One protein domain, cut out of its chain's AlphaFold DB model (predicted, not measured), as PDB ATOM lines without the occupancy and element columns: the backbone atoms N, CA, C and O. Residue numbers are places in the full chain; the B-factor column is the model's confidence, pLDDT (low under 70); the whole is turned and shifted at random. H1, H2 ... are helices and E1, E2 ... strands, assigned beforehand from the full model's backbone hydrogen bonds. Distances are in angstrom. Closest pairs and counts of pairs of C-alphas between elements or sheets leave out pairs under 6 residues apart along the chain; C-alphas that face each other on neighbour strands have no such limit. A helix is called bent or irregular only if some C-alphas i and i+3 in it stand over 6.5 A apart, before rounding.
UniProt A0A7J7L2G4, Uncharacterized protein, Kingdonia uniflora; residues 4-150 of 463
ATOM      1  N   VAL A   4     -10.687 -65.383  21.793       83.19
ATOM      2  CA  VAL A   4     -10.452 -65.731  23.209       83.19
ATOM      3  C   VAL A   4     -11.713 -65.527  24.060       83.19
ATOM      4  O   VAL A   4     -11.938 -66.247  25.026       83.19
ATOM      5  N   PHE A   5     -12.583 -64.595  23.669       86.50
ATOM      6  CA  PHE A   5     -13.833 -64.312  24.371       86.50
ATOM      7  C   PHE A   5     -14.880 -65.421  24.208       86.50
ATOM      8  O   PHE A   5     -15.768 -65.532  25.049       86.50
ATOM      9  N   LYS A   6     -14.751 -66.289  23.191       85.75
ATOM     10  CA  LYS A   6     -15.629 -67.462  23.018       85.75
ATOM     11  C   LYS A   6     -15.444 -68.509  24.119       85.75
ATOM     12  O   LYS A   6     -16.305 -69.358  24.297       85.75
ATOM     13  N   SER A   7     -14.333 -68.455  24.852       87.31
ATOM     14  CA  SER A   7     -14.038 -69.373  25.955       87.31
ATOM     15  C   SER A   7     -14.662 -68.944  27.288       87.31
ATOM     16  O   SER A   7     -14.512 -69.657  28.277       87.31
ATOM     17  N   LEU A   8     -15.335 -67.785  27.349       90.12
ATOM     18  CA  LEU A   8     -16.007 -67.340  28.569       90.12
ATOM     19  C   LEU A   8     -17.264 -68.186  28.842       90.12
ATOM     20  O   LEU A   8     -18.015 -68.479  27.910       90.12
ATOM     21  N   PRO A   9     -17.533 -68.554  30.110       90.94
ATOM     22  CA  PRO A   9     -18.685 -69.375  30.479       90.94
ATOM     23  C   PRO A   9     -19.979 -68.544  30.479       90.94
ATOM     24  O   PRO A   9     -20.535 -68.214  31.526       90.94
ATOM     25  N   VAL A  10     -20.458 -68.168  29.291       89.56
ATOM     26  CA  VAL A  10     -21.628 -67.288  29.131       89.56
ATOM     27  C   VAL A  10     -22.938 -67.960  29.541       89.56
ATOM     28  O   VAL A  10     -23.790 -67.309  30.143       89.56
ATOM     29  N   GLN A  11     -23.068 -69.267  29.316       88.19
ATOM     30  CA  GLN A  11     -24.270 -70.037  29.636       88.19
ATOM     31  C   GLN A  11     -24.400 -70.284  31.141       88.19
ATOM     32  O   GLN A  11     -23.410 -70.532  31.834       88.19
ATOM     33  N   THR A  12     -25.621 -70.197  31.664       84.88
ATOM     34  CA  THR A  12     -25.894 -70.506  33.069       84.88
ATOM     35  C   THR A  12     -25.823 -72.015  33.304       84.88
ATOM     36  O   THR A  12     -26.232 -72.817  32.469       84.88
ATOM     37  N   SER A  13     -25.285 -72.409  34.456       86.25
ATOM     38  CA  SER A  13     -25.262 -73.805  34.896       86.25
ATOM     39  C   SER A  13     -26.392 -74.051  35.889       86.25
ATOM     40  O   SER A  13     -26.600 -73.240  36.790       86.25
ATOM     41  N   SER A  14     -27.077 -75.188  35.761       90.06
ATOM     42  CA  SER A  14     -28.055 -75.675  36.745       90.06
ATOM     43  C   SER A  14     -27.403 -76.189  38.035       90.06
ATOM     44  O   SER A  14     -28.067 -76.286  39.063       90.06
ATOM     45  N   TYR A  15     -26.102 -76.498  38.002       91.44
ATOM     46  CA  TYR A  15     -25.333 -76.910  39.176       91.44
ATOM     47  C   TYR A  15     -24.844 -75.688  39.972       91.44
ATOM     48  O   TYR A  15     -24.092 -74.887  39.400       91.44
ATOM     49  N   PRO A  16     -25.172 -75.571  41.277       92.06
ATOM     50  CA  PRO A  16     -24.829 -74.404  42.097       92.06
ATOM     51  C   PRO A  16     -23.331 -74.081  42.136       92.06
ATOM     52  O   PRO A  16     -22.943 -72.944  41.897       92.06
ATOM     53  N   VAL A  17     -22.474 -75.090  42.324       92.88
ATOM     54  CA  VAL A  17     -21.010 -74.907  42.397       92.88
ATOM     55  C   VAL A  17     -20.447 -74.316  41.099       92.88
ATOM     56  O   VAL A  17     -19.631 -73.400  41.115       92.88
ATOM     57  N   LEU A  18     -20.909 -74.808  39.946       91.00
ATOM     58  CA  LEU A  18     -20.481 -74.285  38.647       91.00
ATOM     59  C   LEU A  18     -21.055 -72.888  38.376       91.00
ATOM     60  O   LEU A  18     -20.403 -72.081  37.716       91.00
ATOM     61  N   HIS A  19     -22.247 -72.582  38.896       91.31
ATOM     62  CA  HIS A  19     -22.815 -71.237  38.838       91.31
ATOM     63  C   HIS A  19     -21.987 -70.235  39.659       91.31
ATOM     64  O   HIS A  19     -21.669 -69.158  39.156       91.31
ATOM     65  N   GLU A  20     -21.552 -70.602  40.867       92.88
ATOM     66  CA  GLU A  20     -20.663 -69.772  41.693       92.88
ATOM     67  C   GLU A  20     -19.307 -69.531  41.020       92.88
ATOM     68  O   GLU A  20     -18.823 -68.397  40.968       92.88
ATOM     69  N   ILE A  21     -18.710 -70.576  40.435       92.75
ATOM     70  CA  ILE A  21     -17.470 -70.450  39.656       92.75
ATOM     71  C   ILE A  21     -17.680 -69.497  38.474       92.75
ATOM     72  O   ILE A  21     -16.853 -68.613  38.239       92.75
ATOM     73  N   ARG A  22     -18.797 -69.632  37.747       93.56
ATOM     74  CA  ARG A  22     -19.157 -68.743  36.638       93.56
ATOM     75  C   ARG A  22     -19.276 -67.285  37.091       93.56
ATOM     76  O   ARG A  22     -18.698 -66.420  36.435       93.56
ATOM     77  N   GLU A  23     -19.977 -66.997  38.188       91.88
ATOM     78  CA  GLU A  23     -20.088 -65.626  38.708       91.88
ATOM     79  C   GLU A  23     -18.729 -65.091  39.193       91.88
ATOM     80  O   GLU A  23     -18.394 -63.942  38.918       91.88
ATOM     81  N   SER A  24     -17.871 -65.925  39.793       93.75
ATOM     82  CA  SER A  24     -16.495 -65.531  40.142       93.75
ATOM     83  C   SER A  24     -15.668 -65.146  38.907       93.75
ATOM     84  O   SER A  24     -14.992 -64.110  38.893       93.75
ATOM     85  N   ILE A  25     -15.748 -65.947  37.835       92.94
ATOM     86  CA  ILE A  25     -15.097 -65.660  36.546       92.94
ATOM     87  C   ILE A  25     -15.638 -64.357  35.956       92.94
ATOM     88  O   ILE A  25     -14.857 -63.538  35.467       92.94
ATOM     89  N   LYS A  26     -16.951 -64.135  36.033       91.81
ATOM     90  CA  LYS A  26     -17.611 -62.915  35.566       91.81
ATOM     91  C   LYS A  26     -17.078 -61.678  36.282       91.81
ATOM     92  O   LYS A  26     -16.581 -60.771  35.618       91.81
ATOM     93  N   THR A  27     -17.089 -61.662  37.617       91.19
ATOM     94  CA  THR A  27     -16.600 -60.526  38.416       91.19
ATOM     95  C   THR A  27     -15.130 -60.224  38.132       91.19
ATOM     96  O   THR A  27     -14.760 -59.066  37.937       91.19
ATOM     97  N   LYS A  28     -14.282 -61.258  38.032       92.75
ATOM     98  CA  LYS A  28     -12.867 -61.077  37.674       92.75
ATOM     99  C   LYS A  28     -12.713 -60.510  36.265       92.75
ATOM    100  O   LYS A  28     -11.982 -59.544  36.077       92.75
ATOM    101  N   SER A  29     -13.431 -61.059  35.287       90.50
ATOM    102  CA  SER A  29     -13.366 -60.611  33.888       90.50
ATOM    103  C   SER A  29     -13.818 -59.156  33.727       90.50
ATOM    104  O   SER A  29     -13.209 -58.407  32.969       90.50
ATOM    105  N   GLN A  30     -14.831 -58.730  34.486       89.38
ATOM    106  CA  GLN A  30     -15.324 -57.349  34.509       89.38
ATOM    107  C   GLN A  30     -14.314 -56.345  35.091       89.38
ATOM    108  O   GLN A  30     -14.330 -55.172  34.716       89.38
ATOM    109  N   ALA A  31     -13.416 -56.789  35.976       88.88
ATOM    110  CA  ALA A  31     -12.386 -55.946  36.584       88.88
ATOM    111  C   ALA A  31     -11.087 -55.856  35.756       88.88
ATOM    112  O   ALA A  31     -10.280 -54.946  35.977       88.88
ATOM    113  N   LEU A  32     -10.870 -56.788  34.823       90.88
ATOM    114  CA  LEU A  32      -9.645 -56.879  34.031       90.88
ATOM    115  C   LEU A  32      -9.651 -55.945  32.814       90.88
ATOM    116  O   LEU A  32     -10.677 -55.673  32.194       90.88
ATOM    117  N   THR A  33      -8.456 -55.501  32.425       90.88
ATOM    118  CA  THR A  33      -8.226 -54.646  31.248       90.88
ATOM    119  C   THR A  33      -8.103 -55.514  29.994       90.88
ATOM    120  O   THR A  33      -7.024 -55.666  29.429       90.88
ATOM    121  N   ILE A  34      -9.203 -56.165  29.613       88.94
ATOM    122  CA  ILE A  34      -9.234 -57.165  28.530       88.94
ATOM    123  C   ILE A  34      -9.980 -56.696  27.284       88.94
ATOM    124  O   ILE A  34      -9.806 -57.296  26.225       88.94
ATOM    125  N   MET A  35     -10.793 -55.637  27.362       87.81
ATOM    126  CA  MET A  35     -11.595 -55.209  26.217       87.81
ATOM    127  C   MET A  35     -10.720 -54.550  25.158       87.81
ATOM    128  O   MET A  35     -10.070 -53.562  25.478       87.81
ATOM    129  N   PRO A  36     -10.723 -55.020  23.901       89.19
ATOM    130  CA  PRO A  36     -10.062 -54.325  22.809       89.19
ATOM    131  C   PRO A  36     -10.844 -53.056  22.450       89.19
ATOM    132  O   PRO A  36     -12.024 -53.105  22.087       89.19
ATOM    133  N   CYS A  37     -10.165 -51.919  22.524       86.69
ATOM    134  CA  CYS A  37     -10.710 -50.583  22.329       86.69
ATOM    135  C   CYS A  37      -9.885 -49.845  21.245       86.69
ATOM    136  O   CYS A  37      -8.742 -50.206  20.951       86.69
ATOM    137  N   VAL A  38     -10.475 -48.840  20.597       81.81
ATOM    138  CA  VAL A  38      -9.803 -47.946  19.644       81.81
ATOM    139  C   VAL A  38      -9.848 -46.534  20.202       81.81
ATOM    140  O   VAL A  38     -10.923 -46.017  20.514       81.81
ATOM    141  N   VAL A  39      -8.675 -45.914  20.304       69.44
ATOM    142  CA  VAL A  39      -8.511 -44.510  20.681       69.44
ATOM    143  C   VAL A  39      -7.603 -43.863  19.649       69.44
ATOM    144  O   VAL A  39      -6.431 -44.222  19.568       69.44
ATOM    145  N   SER A  40      -8.131 -42.923  18.860       62.50
ATOM    146  CA  SER A  40      -7.343 -42.155  17.880       62.50
ATOM    147  C   SER A  40      -6.470 -43.058  16.991       62.50
ATOM    148  O   SER A  40      -5.249 -42.922  16.958       62.50
ATOM    149  N   ASP A  41      -7.104 -44.060  16.373       65.12
ATOM    150  CA  ASP A  41      -6.501 -45.082  15.499       65.12
ATOM    151  C   ASP A  41      -5.487 -46.045  16.150       65.12
ATOM    152  O   ASP A  41      -5.004 -46.979  15.508       65.12
ATOM    153  N   LYS A  42      -5.229 -45.918  17.459       74.44
ATOM    154  CA  LYS A  42      -4.425 -46.871  18.234       74.44
ATOM    155  C   LYS A  42      -5.315 -47.927  18.885       74.44
ATOM    156  O   LYS A  42      -6.323 -47.614  19.520       74.44
ATOM    157  N   LYS A  43      -4.917 -49.194  18.749       82.69
ATOM    158  CA  LYS A  43      -5.545 -50.324  19.447       82.69
ATOM    159  C   LYS A  43      -5.042 -50.358  20.884       82.69
ATOM    160  O   LYS A  43      -3.839 -50.467  21.110       82.69
ATOM    161  N   THR A  44      -5.957 -50.271  21.837       86.88
ATOM    162  CA  THR A  44      -5.670 -50.316  23.274       86.88
ATOM    163  C   THR A  44      -6.555 -51.352  23.951       86.88
ATOM    164  O   THR A  44      -7.476 -51.890  23.335       86.88
ATOM    165  N   PHE A  45      -6.270 -51.647  25.218       89.38
ATOM    166  CA  PHE A  45      -7.142 -52.466  26.049       89.38
ATOM    167  C   PHE A  45      -7.706 -51.635  27.197       89.38
ATOM    168  O   PHE A  45      -6.996 -50.806  27.766       89.38
ATOM    169  N   CYS A  46      -8.982 -51.840  27.514       88.06
ATOM    170  CA  CYS A  46      -9.682 -51.140  28.583       88.06
ATOM    171  C   CYS A  46     -10.538 -52.114  29.422       88.06
ATOM    172  O   CYS A  46     -10.712 -53.276  29.042       88.06
ATOM    173  N   LYS A  47     -11.021 -51.702  30.603       89.75
ATOM    174  CA  LYS A  47     -11.976 -52.533  31.357       89.75
ATOM    175  C   LYS A  47     -13.334 -52.528  30.646       89.75
ATOM    176  O   LYS A  47     -13.674 -51.516  30.033       89.75
ATOM    177  N   PRO A  48     -14.153 -53.590  30.759       88.38
ATOM    178  CA  PRO A  48     -15.531 -53.593  30.260       88.38
ATOM    179  C   PRO A  48     -16.349 -52.350  30.630       88.38
ATOM    180  O   PRO A  48     -16.978 -51.755  29.759       88.38
ATOM    181  N   ALA A  49     -16.260 -51.886  31.879       84.69
ATOM    182  CA  ALA A  49     -16.971 -50.690  32.339       84.69
ATOM    183  C   ALA A  49     -16.540 -49.386  31.627       84.69
ATOM    184  O   ALA A  49     -17.358 -48.471  31.450       84.69
ATOM    185  N   ASP A  50     -15.283 -49.330  31.175       85.25
ATOM    186  CA  ASP A  50     -14.642 -48.167  30.547       85.25
ATOM    187  C   ASP A  50     -14.763 -48.185  29.013       85.25
ATOM    188  O   ASP A  50     -14.394 -47.226  28.331       85.25
ATOM    189  N   ALA A  51     -15.296 -49.268  28.449       86.44
ATOM    190  CA  ALA A  51     -15.554 -49.411  27.027       86.44
ATOM    191  C   ALA A  51     -16.977 -48.965  26.660       86.44
ATOM    192  O   ALA A  51     -17.925 -49.039  27.445       86.44
ATOM    193  N   ARG A  52     -17.145 -48.525  25.411       84.75
ATOM    194  CA  ARG A  52     -18.445 -48.186  24.833       84.75
ATOM    195  C   ARG A  52     -18.629 -48.831  23.468       84.75
ATOM    196  O   ARG A  52     -17.811 -48.664  22.565       84.75
ATOM    197  N   ARG A  53     -19.760 -49.513  23.304       84.81
ATOM    198  CA  ARG A  53     -20.265 -49.949  22.001       84.81
ATOM    199  C   ARG A  53     -20.948 -48.773  21.296       84.81
ATOM    200  O   ARG A  53     -21.718 -48.049  21.924       84.81
ATOM    201  N   ILE A  54     -20.652 -48.588  20.012       83.94
ATOM    202  CA  ILE A  54     -21.245 -47.546  19.159       83.94
ATOM    203  C   ILE A  54     -21.974 -48.184  17.978       83.94
ATOM    204  O   ILE A  54     -21.681 -49.322  17.621       83.94
ATOM    205  N   LEU A  55     -22.891 -47.445  17.357       83.88
ATOM    206  CA  LEU A  55     -23.615 -47.895  16.172       83.88
ATOM    207  C   LEU A  55     -22.655 -48.122  14.987       83.88
ATOM    208  O   LEU A  55     -21.758 -47.294  14.771       83.88
ATOM    209  N   PRO A  56     -22.844 -49.189  14.188       83.25
ATOM    210  CA  PRO A  56     -22.048 -49.438  12.983       83.25
ATOM    211  C   PRO A  56     -22.037 -48.251  12.008       83.25
ATOM    212  O   PRO A  56     -21.000 -47.923  11.434       83.25
ATOM    213  N   GLU A  57     -23.167 -47.567  11.856       82.75
ATOM    214  CA  GLU A  57     -23.348 -46.377  11.021       82.75
ATOM    215  C   GLU A  57     -22.499 -45.213  11.537       82.75
ATOM    216  O   GLU A  57     -21.808 -44.553  10.760       82.75
ATOM    217  N   PHE A  58     -22.474 -45.005  12.857       86.81
ATOM    218  CA  PHE A  58     -21.619 -43.992  13.474       86.81
ATOM    219  C   PHE A  58     -20.138 -44.328  13.299       86.81
ATOM    220  O   PHE A  58     -19.316 -43.455  13.035       86.81
ATOM    221  N   ARG A  59     -19.775 -45.611  13.384       87.06
ATOM    222  CA  ARG A  59     -18.402 -46.059  13.139       87.06
ATOM    223  C   ARG A  59     -17.957 -45.752  11.708       87.06
ATOM    224  O   ARG A  59     -16.832 -45.295  11.514       87.06
ATOM    225  N   LYS A  60     -18.836 -45.952  10.718       87.12
ATOM    226  CA  LYS A  60     -18.579 -45.558   9.321       87.12
ATOM    227  C   LYS A  60     -18.346 -44.050   9.201       87.12
ATOM    228  O   LYS A  60     -17.412 -43.655   8.507       87.12
ATOM    229  N   LEU A  61     -19.130 -43.230   9.913       86.75
ATOM    230  CA  LEU A  61     -18.907 -41.779   9.964       86.75
ATOM    231  C   LEU A  61     -17.518 -41.437  10.497       86.75
ATOM    232  O   LEU A  61     -16.805 -40.689   9.842       86.75
ATOM    233  N   LEU A  62     -17.106 -42.012  11.631       87.81
ATOM    234  CA  LEU A  62     -15.786 -41.743  12.217       87.81
ATOM    235  C   LEU A  62     -14.642 -42.112  11.263       87.81
ATOM    236  O   LEU A  62     -13.709 -41.333  11.090       87.81
ATOM    237  N   VAL A  63     -14.730 -43.268  10.598       86.19
ATOM    238  CA  VAL A  63     -13.731 -43.682   9.595       86.19
ATOM    239  C   VAL A  63     -13.661 -42.676   8.451       86.19
ATOM    240  O   VAL A  63     -12.572 -42.298   8.026       86.19
ATOM    241  N   GLN A  64     -14.812 -42.225   7.952       83.44
ATOM    242  CA  GLN A  64     -14.847 -41.250   6.871       83.44
ATOM    243  C   GLN A  64     -14.363 -39.863   7.335       83.44
ATOM    244  O   GLN A  64     -13.666 -39.195   6.587       83.44
ATOM    245  N   MET A  65     -14.642 -39.453   8.575       85.56
ATOM    246  CA  MET A  65     -14.111 -38.216   9.163       85.56
ATOM    247  C   MET A  65     -12.585 -38.239   9.265       85.56
ATOM    248  O   MET A  65     -11.942 -37.261   8.896       85.56
ATOM    249  N   SER A  66     -12.009 -39.361   9.709       84.88
ATOM    250  CA  SER A  66     -10.553 -39.546   9.752       84.88
ATOM    251  C   SER A  66      -9.940 -39.457   8.347       84.88
ATOM    252  O   SER A  66      -8.967 -38.732   8.145       84.88
ATOM    253  N   LYS A  67     -10.567 -40.088   7.338       85.00
ATOM    254  CA  LYS A  67     -10.154 -39.957   5.924       85.00
ATOM    255  C   LYS A  67     -10.223 -38.519   5.406       85.00
ATOM    256  O   LYS A  67      -9.360 -38.117   4.636       85.00
ATOM    257  N   ASP A  68     -11.222 -37.758   5.843       82.56
ATOM    258  CA  ASP A  68     -11.395 -36.340   5.514       82.56
ATOM    259  C   ASP A  68     -10.428 -35.424   6.306       82.56
ATOM    260  O   ASP A  68     -10.505 -34.201   6.195       82.56
ATOM    261  N   GLY A  69      -9.519 -35.989   7.112       83.19
ATOM    262  CA  GLY A  69      -8.508 -35.252   7.875       83.19
ATOM    263  C   GLY A  69      -9.013 -34.641   9.184       83.19
ATOM    264  O   GLY A  69      -8.320 -33.816   9.775       83.19
ATOM    265  N   VAL A  70     -10.205 -35.021   9.660       83.94
ATOM    266  CA  VAL A  70     -10.757 -34.543  10.936       83.94
ATOM    267  C   VAL A  70     -10.108 -35.308  12.098       83.94
ATOM    268  O   VAL A  70     -10.285 -36.526  12.193       83.94
ATOM    269  N   PRO A  71      -9.405 -34.633  13.030       80.69
ATOM    270  CA  PRO A  71      -8.805 -35.302  14.181       80.69
ATOM    271  C   PRO A  71      -9.873 -35.889  15.111       80.69
ATOM    272  O   PRO A  71     -10.800 -35.191  15.522       80.69
ATOM    273  N   LEU A  72      -9.715 -37.163  15.482       81.56
ATOM    274  CA  LEU A  72     -10.622 -37.886  16.388       81.56
ATOM    275  C   LEU A  72     -10.113 -37.951  17.841       81.56
ATOM    276  O   LEU A  72     -10.643 -38.708  18.656       81.56
ATOM    277  N   THR A  73      -9.084 -37.170  18.174       75.06
ATOM    278  CA  THR A  73      -8.433 -37.155  19.496       75.06
ATOM    279  C   THR A  73      -9.387 -36.787  20.623       75.06
ATOM    280  O   THR A  73      -9.308 -37.354  21.713       75.06
ATOM    281  N   ASP A  74     -10.343 -35.911  20.331       79.69
ATOM    282  CA  ASP A  74     -11.280 -35.354  21.306       79.69
ATOM    283  C   ASP A  74     -12.304 -36.398  21.781       79.69
ATOM    284  O   ASP A  74     -12.865 -36.270  22.860       79.69
ATOM    285  N   ILE A  75     -12.490 -37.506  21.052       79.69
ATOM    286  CA  ILE A  75     -13.370 -38.606  21.485       79.69
ATOM    287  C   ILE A  75     -12.862 -39.228  22.790       79.69
ATOM    288  O   ILE A  75     -13.652 -39.685  23.619       79.69
ATOM    289  N   SER A  76     -11.541 -39.242  22.992       73.81
ATOM    290  CA  SER A  76     -10.931 -39.805  24.199       73.81
ATOM    291  C   SER A  76     -11.318 -39.053  25.479       73.81
ATOM    292  O   SER A  76     -11.363 -39.663  26.547       73.81
ATOM    293  N   SER A  77     -11.688 -37.769  25.376       77.56
ATOM    294  CA  SER A  77     -12.118 -36.946  26.516       77.56
ATOM    295  C   SER A  77     -13.513 -37.320  27.041       77.56
ATOM    296  O   SER A  77     -13.883 -36.957  28.157       77.56
ATOM    297  N   LEU A  78     -14.287 -38.107  26.283       79.06
ATOM    298  CA  LEU A  78     -15.644 -38.531  26.649       79.06
ATOM    299  C   LEU A  78     -15.682 -39.620  27.735       79.06
ATOM    300  O   LEU A  78     -16.766 -40.093  28.088       79.06
ATOM    301  N   GLY A  79     -14.520 -40.032  28.253       75.00
ATOM    302  CA  GLY A  79     -14.373 -40.902  29.422       75.00
ATOM    303  C   GLY A  79     -14.597 -42.395  29.170       75.00
ATOM    304  O   GLY A  79     -14.367 -43.191  30.073       75.00
ATOM    305  N   LYS A  80     -15.018 -42.800  27.963       81.38
ATOM    306  CA  LYS A  80     -15.102 -44.214  27.566       81.38
ATOM    307  C   LYS A  80     -14.429 -44.449  26.224       81.38
ATOM    308  O   LYS A  80     -14.703 -43.729  25.265       81.38
ATOM    309  N   ALA A  81     -13.602 -45.485  26.139       84.25
ATOM    310  CA  ALA A  81     -12.953 -45.867  24.892       84.25
ATOM    311  C   ALA A  81     -13.929 -46.626  23.979       84.25
ATOM    312  O   ALA A  81     -14.782 -47.385  24.443       84.25
ATOM    313  N   ILE A  82     -13.816 -46.438  22.663       87.31
ATOM    314  CA  ILE A  82     -14.713 -47.093  21.705       87.31
ATOM    315  C   ILE A  82     -14.299 -48.556  21.556       87.31
ATOM    316  O   ILE A  82     -13.162 -48.848  21.202       87.31
ATOM    317  N   MET A  83     -15.229 -49.484  21.761       88.12
ATOM    318  CA  MET A  83     -14.997 -50.911  21.555       88.12
ATOM    319  C   MET A  83     -14.587 -51.191  20.102       88.12
ATOM    320  O   MET A  83     -15.197 -50.683  19.147       88.12
ATOM    321  N   HIS A  84     -13.560 -52.019  19.926       88.06
ATOM    322  CA  HIS A  84     -13.080 -52.443  18.615       88.06
ATOM    323  C   HIS A  84     -14.154 -53.262  17.875       88.06
ATOM    324  O   HIS A  84     -14.856 -54.078  18.472       88.06
ATOM    325  N   SER A  85     -14.264 -53.078  16.555       86.19
ATOM    326  CA  SER A  85     -15.317 -53.697  15.729       86.19
ATOM    327  C   SER A  85     -15.289 -55.229  15.713       86.19
ATOM    328  O   SER A  85     -16.302 -55.854  15.439       86.19
ATOM    329  N   SER A  86     -14.158 -55.852  16.053       86.62
ATOM    330  CA  SER A  86     -14.033 -57.318  16.111       86.62
ATOM    331  C   SER A  86     -14.927 -57.994  17.155       86.62
ATOM    332  O   SER A  86     -15.114 -59.199  17.063       86.62
ATOM    333  N   LEU A  87     -15.405 -57.257  18.165       84.62
ATOM    334  CA  LEU A  87     -16.369 -57.750  19.162       84.62
ATOM    335  C   LEU A  87     -17.795 -57.246  18.900       84.62
ATOM    336  O   LEU A  87     -18.705 -57.539  19.663       84.62
ATOM    337  N   ASP A  88     -18.004 -56.489  17.824       81.44
ATOM    338  CA  ASP A  88     -19.286 -55.878  17.462       81.44
ATOM    339  C   ASP A  88     -20.065 -56.772  16.479       81.44
ATOM    340  O   ASP A  88     -20.586 -56.310  15.467       81.44
ATOM    341  N   LEU A  89     -20.081 -58.082  16.750       84.50
ATOM    342  CA  LEU A  89     -20.756 -59.104  15.945       84.50
ATOM    343  C   LEU A  89     -21.802 -59.824  16.798       84.50
ATOM    344  O   LEU A  89     -21.607 -60.004  18.000       84.50
ATOM    345  N   ASN A  90     -22.889 -60.276  16.166       82.25
ATOM    346  CA  ASN A  90     -23.996 -60.944  16.861       82.25
ATOM    347  C   ASN A  90     -23.551 -62.188  17.641       82.25
ATOM    348  O   ASN A  90     -24.099 -62.456  18.701       82.25
ATOM    349  N   GLU A  91     -22.525 -62.905  17.174       86.25
ATOM    350  CA  GLU A  91     -21.977 -64.080  17.869       86.25
ATOM    351  C   GLU A  91     -21.357 -63.775  19.248       86.25
ATOM    352  O   GLU A  91     -21.137 -64.696  20.027       86.25
ATOM    353  N   TYR A  92     -21.074 -62.505  19.568       88.12
ATOM    354  CA  TYR A  92     -20.528 -62.093  20.867       88.12
ATOM    355  C   TYR A  92     -21.564 -61.411  21.770       88.12
ATOM    356  O   TYR A  92     -21.179 -60.891  22.814       88.12
ATOM    357  N   SER A  93     -22.857 -61.389  21.416       85.12
ATOM    358  CA  SER A  93     -23.892 -60.726  22.230       85.12
ATOM    359  C   SER A  93     -23.924 -61.250  23.668       85.12
ATOM    360  O   SER A  93     -23.764 -60.469  24.600       85.12
ATOM    361  N   GLU A  94     -24.003 -62.572  23.843       87.12
ATOM    362  CA  GLU A  94     -24.023 -63.219  25.163       87.12
ATOM    363  C   GLU A  94     -22.735 -62.961  25.956       87.12
ATOM    364  O   GLU A  94     -22.752 -62.850  27.182       87.12
ATOM    365  N   VAL A  95     -21.604 -62.829  25.257       89.88
ATOM    366  CA  VAL A  95     -20.318 -62.507  25.880       89.88
ATOM    367  C   VAL A  95     -20.290 -61.062  26.372       89.88
ATOM    368  O   VAL A  95     -19.812 -60.791  27.472       89.88
ATOM    369  N   LEU A  96     -20.812 -60.127  25.582       87.56
ATOM    370  CA  LEU A  96     -20.923 -58.726  25.978       87.56
ATOM    371  C   LEU A  96     -21.872 -58.572  27.176       87.56
ATOM    372  O   LEU A  96     -21.517 -57.881  28.133       87.56
ATOM    373  N   ASP A  97     -23.004 -59.277  27.175       86.56
ATOM    374  CA  ASP A  97     -23.941 -59.309  28.303       86.56
ATOM    375  C   ASP A  97     -23.273 -59.876  29.566       86.56
ATOM    376  O   ASP A  97     -23.367 -59.291  30.649       86.56
ATOM    377  N   PHE A  98     -22.512 -60.969  29.427       88.50
ATOM    378  CA  PHE A  98     -21.722 -61.550  30.514       88.50
ATOM    379  C   PHE A  98     -20.714 -60.544  31.096       88.50
ATOM    380  O   PHE A  98     -20.599 -60.399  32.316       88.50
ATOM    381  N   LEU A  99     -20.033 -59.779  30.240       88.06
ATOM    382  CA  LEU A  99     -19.084 -58.731  30.635       88.06
ATOM    383  C   LEU A  99     -19.751 -57.436  31.133       88.06
ATOM    384  O   LEU A  99     -19.047 -56.488  31.475       88.06
ATOM    385  N   GLY A 100     -21.083 -57.395  31.232       79.19
ATOM    386  CA  GLY A 100     -21.823 -56.270  31.806       79.19
ATOM    387  C   GLY A 100     -22.146 -55.142  30.822       79.19
ATOM    388  O   GLY A 100     -22.529 -54.055  31.255       79.19
ATOM    389  N   PHE A 101     -22.031 -55.367  29.511       75.19
ATOM    390  CA  PHE A 101     -22.526 -54.428  28.503       75.19
ATOM    391  C   PHE A 101     -24.044 -54.561  28.374       75.19
ATOM    392  O   PHE A 101     -24.539 -55.275  27.510       75.19
ATOM    393  N   GLN A 102     -24.806 -53.853  29.206       57.34
ATOM    394  CA  GLN A 102     -26.255 -53.776  29.012       57.34
ATOM    395  C   GLN A 102     -26.588 -53.087  27.676       57.34
ATOM    396  O   GLN A 102     -25.923 -52.132  27.261       57.34
ATOM    397  N   ALA A 103     -27.625 -53.578  26.992       53.66
ATOM    398  CA  ALA A 103     -28.057 -53.113  25.677       53.66
ATOM    399  C   ALA A 103     -28.327 -51.597  25.645       53.66
ATOM    400  O   ALA A 103     -29.391 -51.175  26.071       53.66
ATOM    401  N   VAL A 104     -27.360 -50.811  25.142       53.88
ATOM    402  CA  VAL A 104     -27.369 -49.445  24.539       53.88
ATOM    403  C   VAL A 104     -28.307 -48.362  25.136       53.88
ATOM    404  O   VAL A 104     -28.360 -47.248  24.620       53.88
ATOM    405  N   ARG A 105     -29.006 -48.591  26.248       50.94
ATOM    406  CA  ARG A 105     -29.958 -47.630  26.827       50.94
ATOM    407  C   ARG A 105     -29.261 -46.473  27.554       50.94
ATOM    408  O   ARG A 105     -29.813 -45.386  27.624       50.94
ATOM    409  N   ASP A 106     -27.991 -46.618  27.930       52.78
ATOM    410  CA  ASP A 106     -27.164 -45.511  28.455       52.78
ATOM    411  C   ASP A 106     -26.333 -44.804  27.354       52.78
ATOM    412  O   ASP A 106     -25.321 -44.134  27.604       52.78
ATOM    413  N   GLY A 107     -26.720 -44.998  26.086       58.47
ATOM    414  CA  GLY A 107     -26.026 -44.505  24.892       58.47
ATOM    415  C   GLY A 107     -26.519 -43.169  24.338       58.47
ATOM    416  O   GLY A 107     -25.729 -42.455  23.720       58.47
ATOM    417  N   TYR A 108     -27.782 -42.810  24.588       65.25
ATOM    418  CA  TYR A 108     -28.475 -41.706  23.908       65.25
ATOM    419  C   TYR A 108     -27.710 -40.377  23.978       65.25
ATOM    420  O   TYR A 108     -27.417 -39.747  22.963       65.25
ATOM    421  N   ARG A 109     -27.293 -39.995  25.191       73.81
ATOM    422  CA  ARG A 109     -26.599 -38.724  25.459       73.81
ATOM    423  C   ARG A 109     -25.116 -38.732  25.087       73.81
ATOM    424  O   ARG A 109     -24.458 -37.698  25.154       73.81
ATOM    425  N   TRP A 110     -24.550 -39.892  24.752       82.56
ATOM    426  CA  TRP A 110     -23.130 -39.961  24.418       82.56
ATOM    427  C   TRP A 110     -22.867 -39.421  23.016       82.56
ATOM    428  O   TRP A 110     -21.925 -38.657  22.841       82.56
ATOM    429  N   TYR A 111     -23.714 -39.760  22.037       84.50
ATOM    430  CA  TYR A 111     -23.561 -39.246  20.674       84.50
ATOM    431  C   TYR A 111     -23.661 -37.725  20.652       84.50
ATOM    432  O   TYR A 111     -22.801 -37.073  20.068       84.50
ATOM    433  N   SER A 112     -24.652 -37.160  21.347       81.88
ATOM    434  CA  SER A 112     -24.815 -35.711  21.450       81.88
ATOM    435  C   SER A 112     -23.578 -35.037  22.036       81.88
ATOM    436  O   SER A 112     -23.037 -34.104  21.444       81.88
ATOM    437  N   LYS A 113     -23.081 -35.555  23.164       85.12
ATOM    438  CA  LYS A 113     -21.854 -35.061  23.796       85.12
ATOM    439  C   LYS A 113     -20.650 -35.182  22.857       85.12
ATOM    440  O   LYS A 113     -19.870 -34.248  22.749       85.12
ATOM    441  N   CYS A 114     -20.537 -36.292  22.130       85.75
ATOM    442  CA  CYS A 114     -19.460 -36.533  21.174       85.75
ATOM    443  C   CYS A 114     -19.427 -35.483  20.053       85.75
ATOM    444  O   CYS A 114     -18.370 -34.918  19.783       85.75
ATOM    445  N   PHE A 115     -20.581 -35.155  19.460       85.62
ATOM    446  CA  PHE A 115     -20.672 -34.109  18.434       85.62
ATOM    447  C   PHE A 115     -20.225 -32.735  18.941       85.62
ATOM    448  O   PHE A 115     -19.574 -32.004  18.190       85.62
ATOM    449  N   VAL A 116     -20.564 -32.400  20.190       84.50
ATOM    450  CA  VAL A 116     -20.197 -31.128  20.829       84.50
ATOM    451  C   VAL A 116     -18.703 -31.079  21.140       84.50
ATOM    452  O   VAL A 116     -18.012 -30.206  20.626       84.50
ATOM    453  N   GLU A 117     -18.198 -32.031  21.927       84.31
ATOM    454  CA  GLU A 117     -16.809 -32.040  22.419       84.31
ATOM    455  C   GLU A 117     -15.797 -32.152  21.276       84.31
ATOM    456  O   GLU A 117     -14.762 -31.492  21.284       84.31
ATOM    457  N   CYS A 118     -16.111 -32.942  20.245       83.62
ATOM    458  CA  CYS A 118     -15.213 -33.099  19.103       83.62
ATOM    459  C   CYS A 118     -15.352 -31.973  18.070       83.62
ATOM    460  O   CYS A 118     -14.585 -31.921  17.103       83.62
ATOM    461  N   ASN A 119     -16.335 -31.084  18.250       84.81
ATOM    462  CA  ASN A 119     -16.696 -30.025  17.315       84.81
ATOM    463  C   ASN A 119     -16.867 -30.541  15.871       84.81
ATOM    464  O   ASN A 119     -16.439 -29.914  14.894       84.81
ATOM    465  N   PHE A 120     -17.468 -31.727  15.729       86.25
ATOM    466  CA  PHE A 120     -17.581 -32.407  14.436       86.25
ATOM    467  C   PHE A 120     -18.346 -31.579  13.419       86.25
ATOM    468  O   PHE A 120     -18.025 -31.623  12.239       86.25
ATOM    469  N   ILE A 121     -19.324 -30.793  13.859       83.19
ATOM    470  CA  ILE A 121     -20.130 -29.981  12.956       83.19
ATOM    471  C   ILE A 121     -19.272 -28.935  12.233       83.19
ATOM    472  O   ILE A 121     -19.358 -28.836  11.009       83.19
ATOM    473  N   LEU A 122     -18.414 -28.190  12.940       80.69
ATOM    474  CA  LEU A 122     -17.541 -27.193  12.305       80.69
ATOM    475  C   LEU A 122     -16.405 -27.838  11.509       80.69
ATOM    476  O   LEU A 122     -16.100 -27.361  10.420       80.69
ATOM    477  N   LYS A 123     -15.821 -28.930  12.018       83.56
ATOM    478  CA  LYS A 123     -14.701 -29.623  11.360       83.56
ATOM    479  C   LYS A 123     -15.131 -30.459  10.145       83.56
ATOM    480  O   LYS A 123     -14.302 -30.758   9.293       83.56
ATOM    481  N   ALA A 124     -16.402 -30.852  10.054       78.50
ATOM    482  CA  ALA A 124     -16.904 -31.689   8.972       78.50
ATOM    483  C   ALA A 124     -16.832 -30.990   7.608       78.50
ATOM    484  O   ALA A 124     -17.312 -29.863   7.432       78.50
ATOM    485  N   SER A 125     -16.326 -31.735   6.618       73.88
ATOM    486  CA  SER A 125     -16.461 -31.417   5.198       73.88
ATOM    487  C   SER A 125     -17.942 -31.296   4.794       73.88
ATOM    488  O   SER A 125     -18.849 -31.714   5.520       73.88
ATOM    489  N   LYS A 126     -18.218 -30.733   3.612       66.50
ATOM    490  CA  LYS A 126     -19.596 -30.536   3.115       66.50
ATOM    491  C   LYS A 126     -20.384 -31.852   3.056       66.50
ATOM    492  O   LYS A 126     -21.492 -31.923   3.576       66.50
ATOM    493  N   ASN A 127     -19.787 -32.895   2.479       64.44
ATOM    494  CA  ASN A 127     -20.415 -34.214   2.358       64.44
ATOM    495  C   ASN A 127     -20.565 -34.882   3.729       64.44
ATOM    496  O   ASN A 127     -21.595 -35.486   4.024       64.44
ATOM    497  N   MET A 128     -19.565 -34.716   4.598       75.12
ATOM    498  CA  MET A 128     -19.617 -35.244   5.954       75.12
ATOM    499  C   MET A 128     -20.755 -34.631   6.770       75.12
ATOM    500  O   MET A 128     -21.458 -35.343   7.481       75.12
ATOM    501  N   TYR A 129     -20.973 -33.324   6.642       74.25
ATOM    502  CA  TYR A 129     -22.034 -32.619   7.356       74.25
ATOM    503  C   TYR A 129     -23.426 -33.191   7.039       74.25
ATOM    504  O   TYR A 129     -24.229 -33.383   7.950       74.25
ATOM    505  N   MET A 130     -23.684 -33.562   5.781       68.62
ATOM    506  CA  MET A 130     -24.939 -34.217   5.387       68.62
ATOM    507  C   MET A 130     -25.044 -35.638   5.949       68.62
ATOM    508  O   MET A 130     -26.081 -36.013   6.490       68.62
ATOM    509  N   ASN A 131     -23.953 -36.404   5.910       71.62
ATOM    510  CA  ASN A 131     -23.923 -37.755   6.474       71.62
ATOM    511  C   ASN A 131     -24.200 -37.761   7.990       71.62
ATOM    512  O   ASN A 131     -24.836 -38.689   8.495       71.62
ATOM    513  N   ILE A 132     -23.777 -36.717   8.712       77.81
ATOM    514  CA  ILE A 132     -24.117 -36.514  10.127       77.81
ATOM    515  C   ILE A 132     -25.632 -36.351  10.307       77.81
ATOM    516  O   ILE A 132     -26.210 -37.020  11.163       77.81
ATOM    517  N   PHE A 133     -26.289 -35.512   9.500       72.50
ATOM    518  CA  PHE A 133     -27.746 -35.356   9.564       72.50
ATOM    519  C   PHE A 133     -28.481 -36.655   9.242       72.50
ATOM    520  O   PHE A 133     -29.387 -37.032   9.983       72.50
ATOM    521  N   CYS A 134     -28.059 -37.378   8.201       68.25
ATOM    522  CA  CYS A 134     -28.632 -38.680   7.861       68.25
ATOM    523  C   CYS A 134     -28.488 -39.680   9.014       68.25
ATOM    524  O   CYS A 134     -29.427 -40.413   9.316       68.25
ATOM    525  N   PHE A 135     -27.339 -39.705   9.691       79.44
ATOM    526  CA  PHE A 135     -27.150 -40.550  10.867       79.44
ATOM    527  C   PHE A 135     -28.110 -40.183  12.001       79.44
ATOM    528  O   PHE A 135     -28.732 -41.083  12.563       79.44
ATOM    529  N   ILE A 136     -28.256 -38.893  12.318       75.31
ATOM    530  CA  ILE A 136     -29.156 -38.430  13.384       75.31
ATOM    531  C   ILE A 136     -30.607 -38.812  13.057       75.31
ATOM    532  O   ILE A 136     -31.279 -39.396  13.905       75.31
ATOM    533  N   ALA A 137     -31.059 -38.554  11.825       69.00
ATOM    534  CA  ALA A 137     -32.417 -38.860  11.377       69.00
ATOM    535  C   ALA A 137     -32.716 -40.370  11.397       69.00
ATOM    536  O   ALA A 137     -33.731 -40.800  11.935       69.00
ATOM    537  N   ASN A 138     -31.801 -41.196  10.883       67.81
ATOM    538  CA  ASN A 138     -32.013 -42.643  10.776       67.81
ATOM    539  C   ASN A 138     -31.901 -43.390  12.117       67.81
ATOM    540  O   ASN A 138     -32.290 -44.553  12.199       67.81
ATOM    541  N   ASN A 139     -31.357 -42.759  13.163       68.25
ATOM    542  CA  ASN A 139     -31.074 -43.408  14.448       68.25
ATOM    543  C   ASN A 139     -31.772 -42.728  15.635       68.25
ATOM    544  O   ASN A 139     -31.364 -42.917  16.782       68.25
ATOM    545  N   GLU A 140     -32.845 -41.971  15.394       65.81
ATOM    546  CA  GLU A 140     -33.558 -41.185  16.411       65.81
ATOM    547  C   GLU A 140     -33.927 -42.003  17.665       65.81
ATOM    548  O   GLU A 140     -33.703 -41.555  18.793       65.81
ATOM    549  N   ARG A 141     -34.379 -43.255  17.478       63.59
ATOM    550  CA  ARG A 141     -34.721 -44.187  18.570       63.59
ATOM    551  C   ARG A 141     -33.565 -44.499  19.516       63.59
ATOM    552  O   ARG A 141     -33.849 -44.915  20.629       63.59
ATOM    553  N   VAL A 142     -32.311 -44.361  19.066       64.06
ATOM    554  CA  VAL A 142     -31.051 -44.668  19.785       64.06
ATOM    555  C   VAL A 142     -30.280 -43.400  20.172       64.06
ATOM    556  O   VAL A 142     -29.418 -43.424  21.047       64.06
ATOM    557  N   VAL A 143     -30.597 -42.272  19.543       63.78
ATOM    558  CA  VAL A 143     -29.837 -41.022  19.652       63.78
ATOM    559  C   VAL A 143     -30.609 -39.949  20.446       63.78
ATOM    560  O   VAL A 143     -29.987 -39.031  20.969       63.78
ATOM    561  N   SER A 144     -31.923 -40.139  20.667       65.56
ATOM    562  CA  SER A 144     -32.842 -39.269  21.425       65.56
ATOM    563  C   SER A 144     -32.853 -37.818  20.936       65.56
ATOM    564  O   SER A 144     -31.939 -37.034  21.204       65.56
ATOM    565  N   PHE A 145     -33.945 -37.418  20.281       62.19
ATOM    566  CA  PHE A 145     -34.133 -36.049  19.792       62.19
ATOM    567  C   PHE A 145     -33.950 -34.987  20.891       62.19
ATOM    568  O   PHE A 145     -33.335 -33.946  20.658       62.19
ATOM    569  N   ASP A 146     -34.379 -35.278  22.121       67.31
ATOM    570  CA  ASP A 146     -34.202 -34.385  23.272       67.31
ATOM    571  C   ASP A 146     -32.739 -34.060  23.585       67.31
ATOM    572  O   ASP A 146     -32.438 -32.983  24.104       67.31
ATOM    573  N   SER A 147     -31.825 -34.969  23.247       69.56
ATOM    574  CA  SER A 147     -30.390 -34.750  23.409       69.56
ATOM    575  C   SER A 147     -29.829 -33.849  22.308       69.56
ATOM    576  O   SER A 147     -28.904 -33.089  22.577       69.56
ATOM    577  N   PHE A 148     -30.393 -33.894  21.095       73.25
ATOM    578  CA  PHE A 148     -29.901 -33.175  19.910       73.25
ATOM    579  C   PHE A 148     -30.553 -31.814  19.687       73.25
ATOM    580  O   PHE A 148     -29.901 -30.913  19.161       73.25
ATOM    581  N   LYS A 149     -31.784 -31.602  20.167       70.44
ATOM    582  CA  LYS A 149     -32.454 -30.296  20.079       70.44
ATOM    583  C   LYS A 149     -31.655 -29.171  20.751       70.44
ATOM    584  O   LYS A 149     -31.725 -28.023  20.324       70.44
ATOM    585  N   ASN A 150     -30.864 -29.517  21.766       74.00
ATOM    586  CA  ASN A 150     -30.056 -28.585  22.550       74.00
ATOM    587  C   ASN A 150     -28.603 -28.460  22.052       74.00
ATOM    588  O   ASN A 150     -27.824 -27.716  22.641       74.00
TER     589      ASN A 150
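This is residues 4 to 150 of the 463 residues of an uncharacterized protein of Kingdonia uniflora (UniProt A0A7J7L2G4). The model is elongated: a small three-stranded sheet, E1, E2 and E3, lies between the long helix H2 towards one end and a group of short and medium helices at the other. In that group H3 and H8 lie side by side, while H4, H9 and H10 pack on H6; towards the H2 end, H1 packs on H5. The 147 printed residues hold ten named helices and three named strands, in the order H1 H2 E1 E2 H3 H4 E3 H5 H6 H7 H8 H9 H10, and the class is mostly helix. The sheet runs E2 E1 E3, antiparallel throughout. The whole is only just compact, close to loose, with a radius of gyration of the C-alphas of 17.4 A and spans of 59 by 30 by 23 A.

E1, residues 35 to 39, and E2, residues 42 to 46, form a hairpin, with N 37 and O 44 2.8 A apart, within hydrogen-bond range. E3, residues 81 to 83, is antiparallel to E1, with N 38 and O 82 at 2.8 A; residues 51 to 52 pair parallel with residues 81 to 82 of E3. E2, H3 (residues 56 to 67), H4 (residues 73 to 78) and E3 make a split strand-helix-strand unit, two strands running the same way with E1 between them, and its crossover is left-handed. H4 only grazes the sheet, with residues 73 to 76. The hub is H6, residues 108 to 117. H4 touches it, closest C-alphas Ile 75 and Cys 114 at 6.4 A, at a steep tilt of 43 degrees, opposite ways. H9, residues 140 to 143, touches H6 at Val 143 and Tyr 108, C-alphas 4.5 A apart; H10, residues 145 to 148, touches it at Ser 147 and Arg 109, 5.9 A. H3 touches H8, residues 126 to 138, at a shallow tilt of 10 degrees, opposite ways, closest C-alphas Glu 57 and Phe 135 at 7.0 A. H7, residues 120 to 123, is close to but not clearly touching H8. H1, residues 4 to 7, touches H5, residues 90 to 98, closest C-alphas Phe 5 and Val 95 at 6.9 A. H2, residues 16 to 31, is close to but not clearly touching H5, and about perpendicular to it at 83 degrees. Each O i to N i+4 pair is within hydrogen-bond range in H2 and H3; the counts are 5 of 6 in H6, 8 of 9 in H8, 3 of 5 in H5, and 0 of 2 in H4, where 3 of 3 O i to N i+3 pairs are.

H2 is 22.9 A long, from C-alpha 16 at (-24.829, -74.404, 42.097) to C-alpha 31. H8 measures 19.0 A, H3 16.8 A and H6 15.2 A; E1 and E2 are 12.4 A each. H5, 13.9 A, is irregular, with C-alphas 91 and 94 7.6 A apart. H10 ends at C-alpha 148, (-29.901, -33.175, 19.910).

The C-alphas farthest apart are those of Val 17 and Lys 126, 59.3 A. The printed part has no cut, and no link is long. The mean pLDDT of the printed part is 81.1; residues 39 to 41, 102 to 108, 126 to 127, 130, 134 and 137 to 147 are under 70.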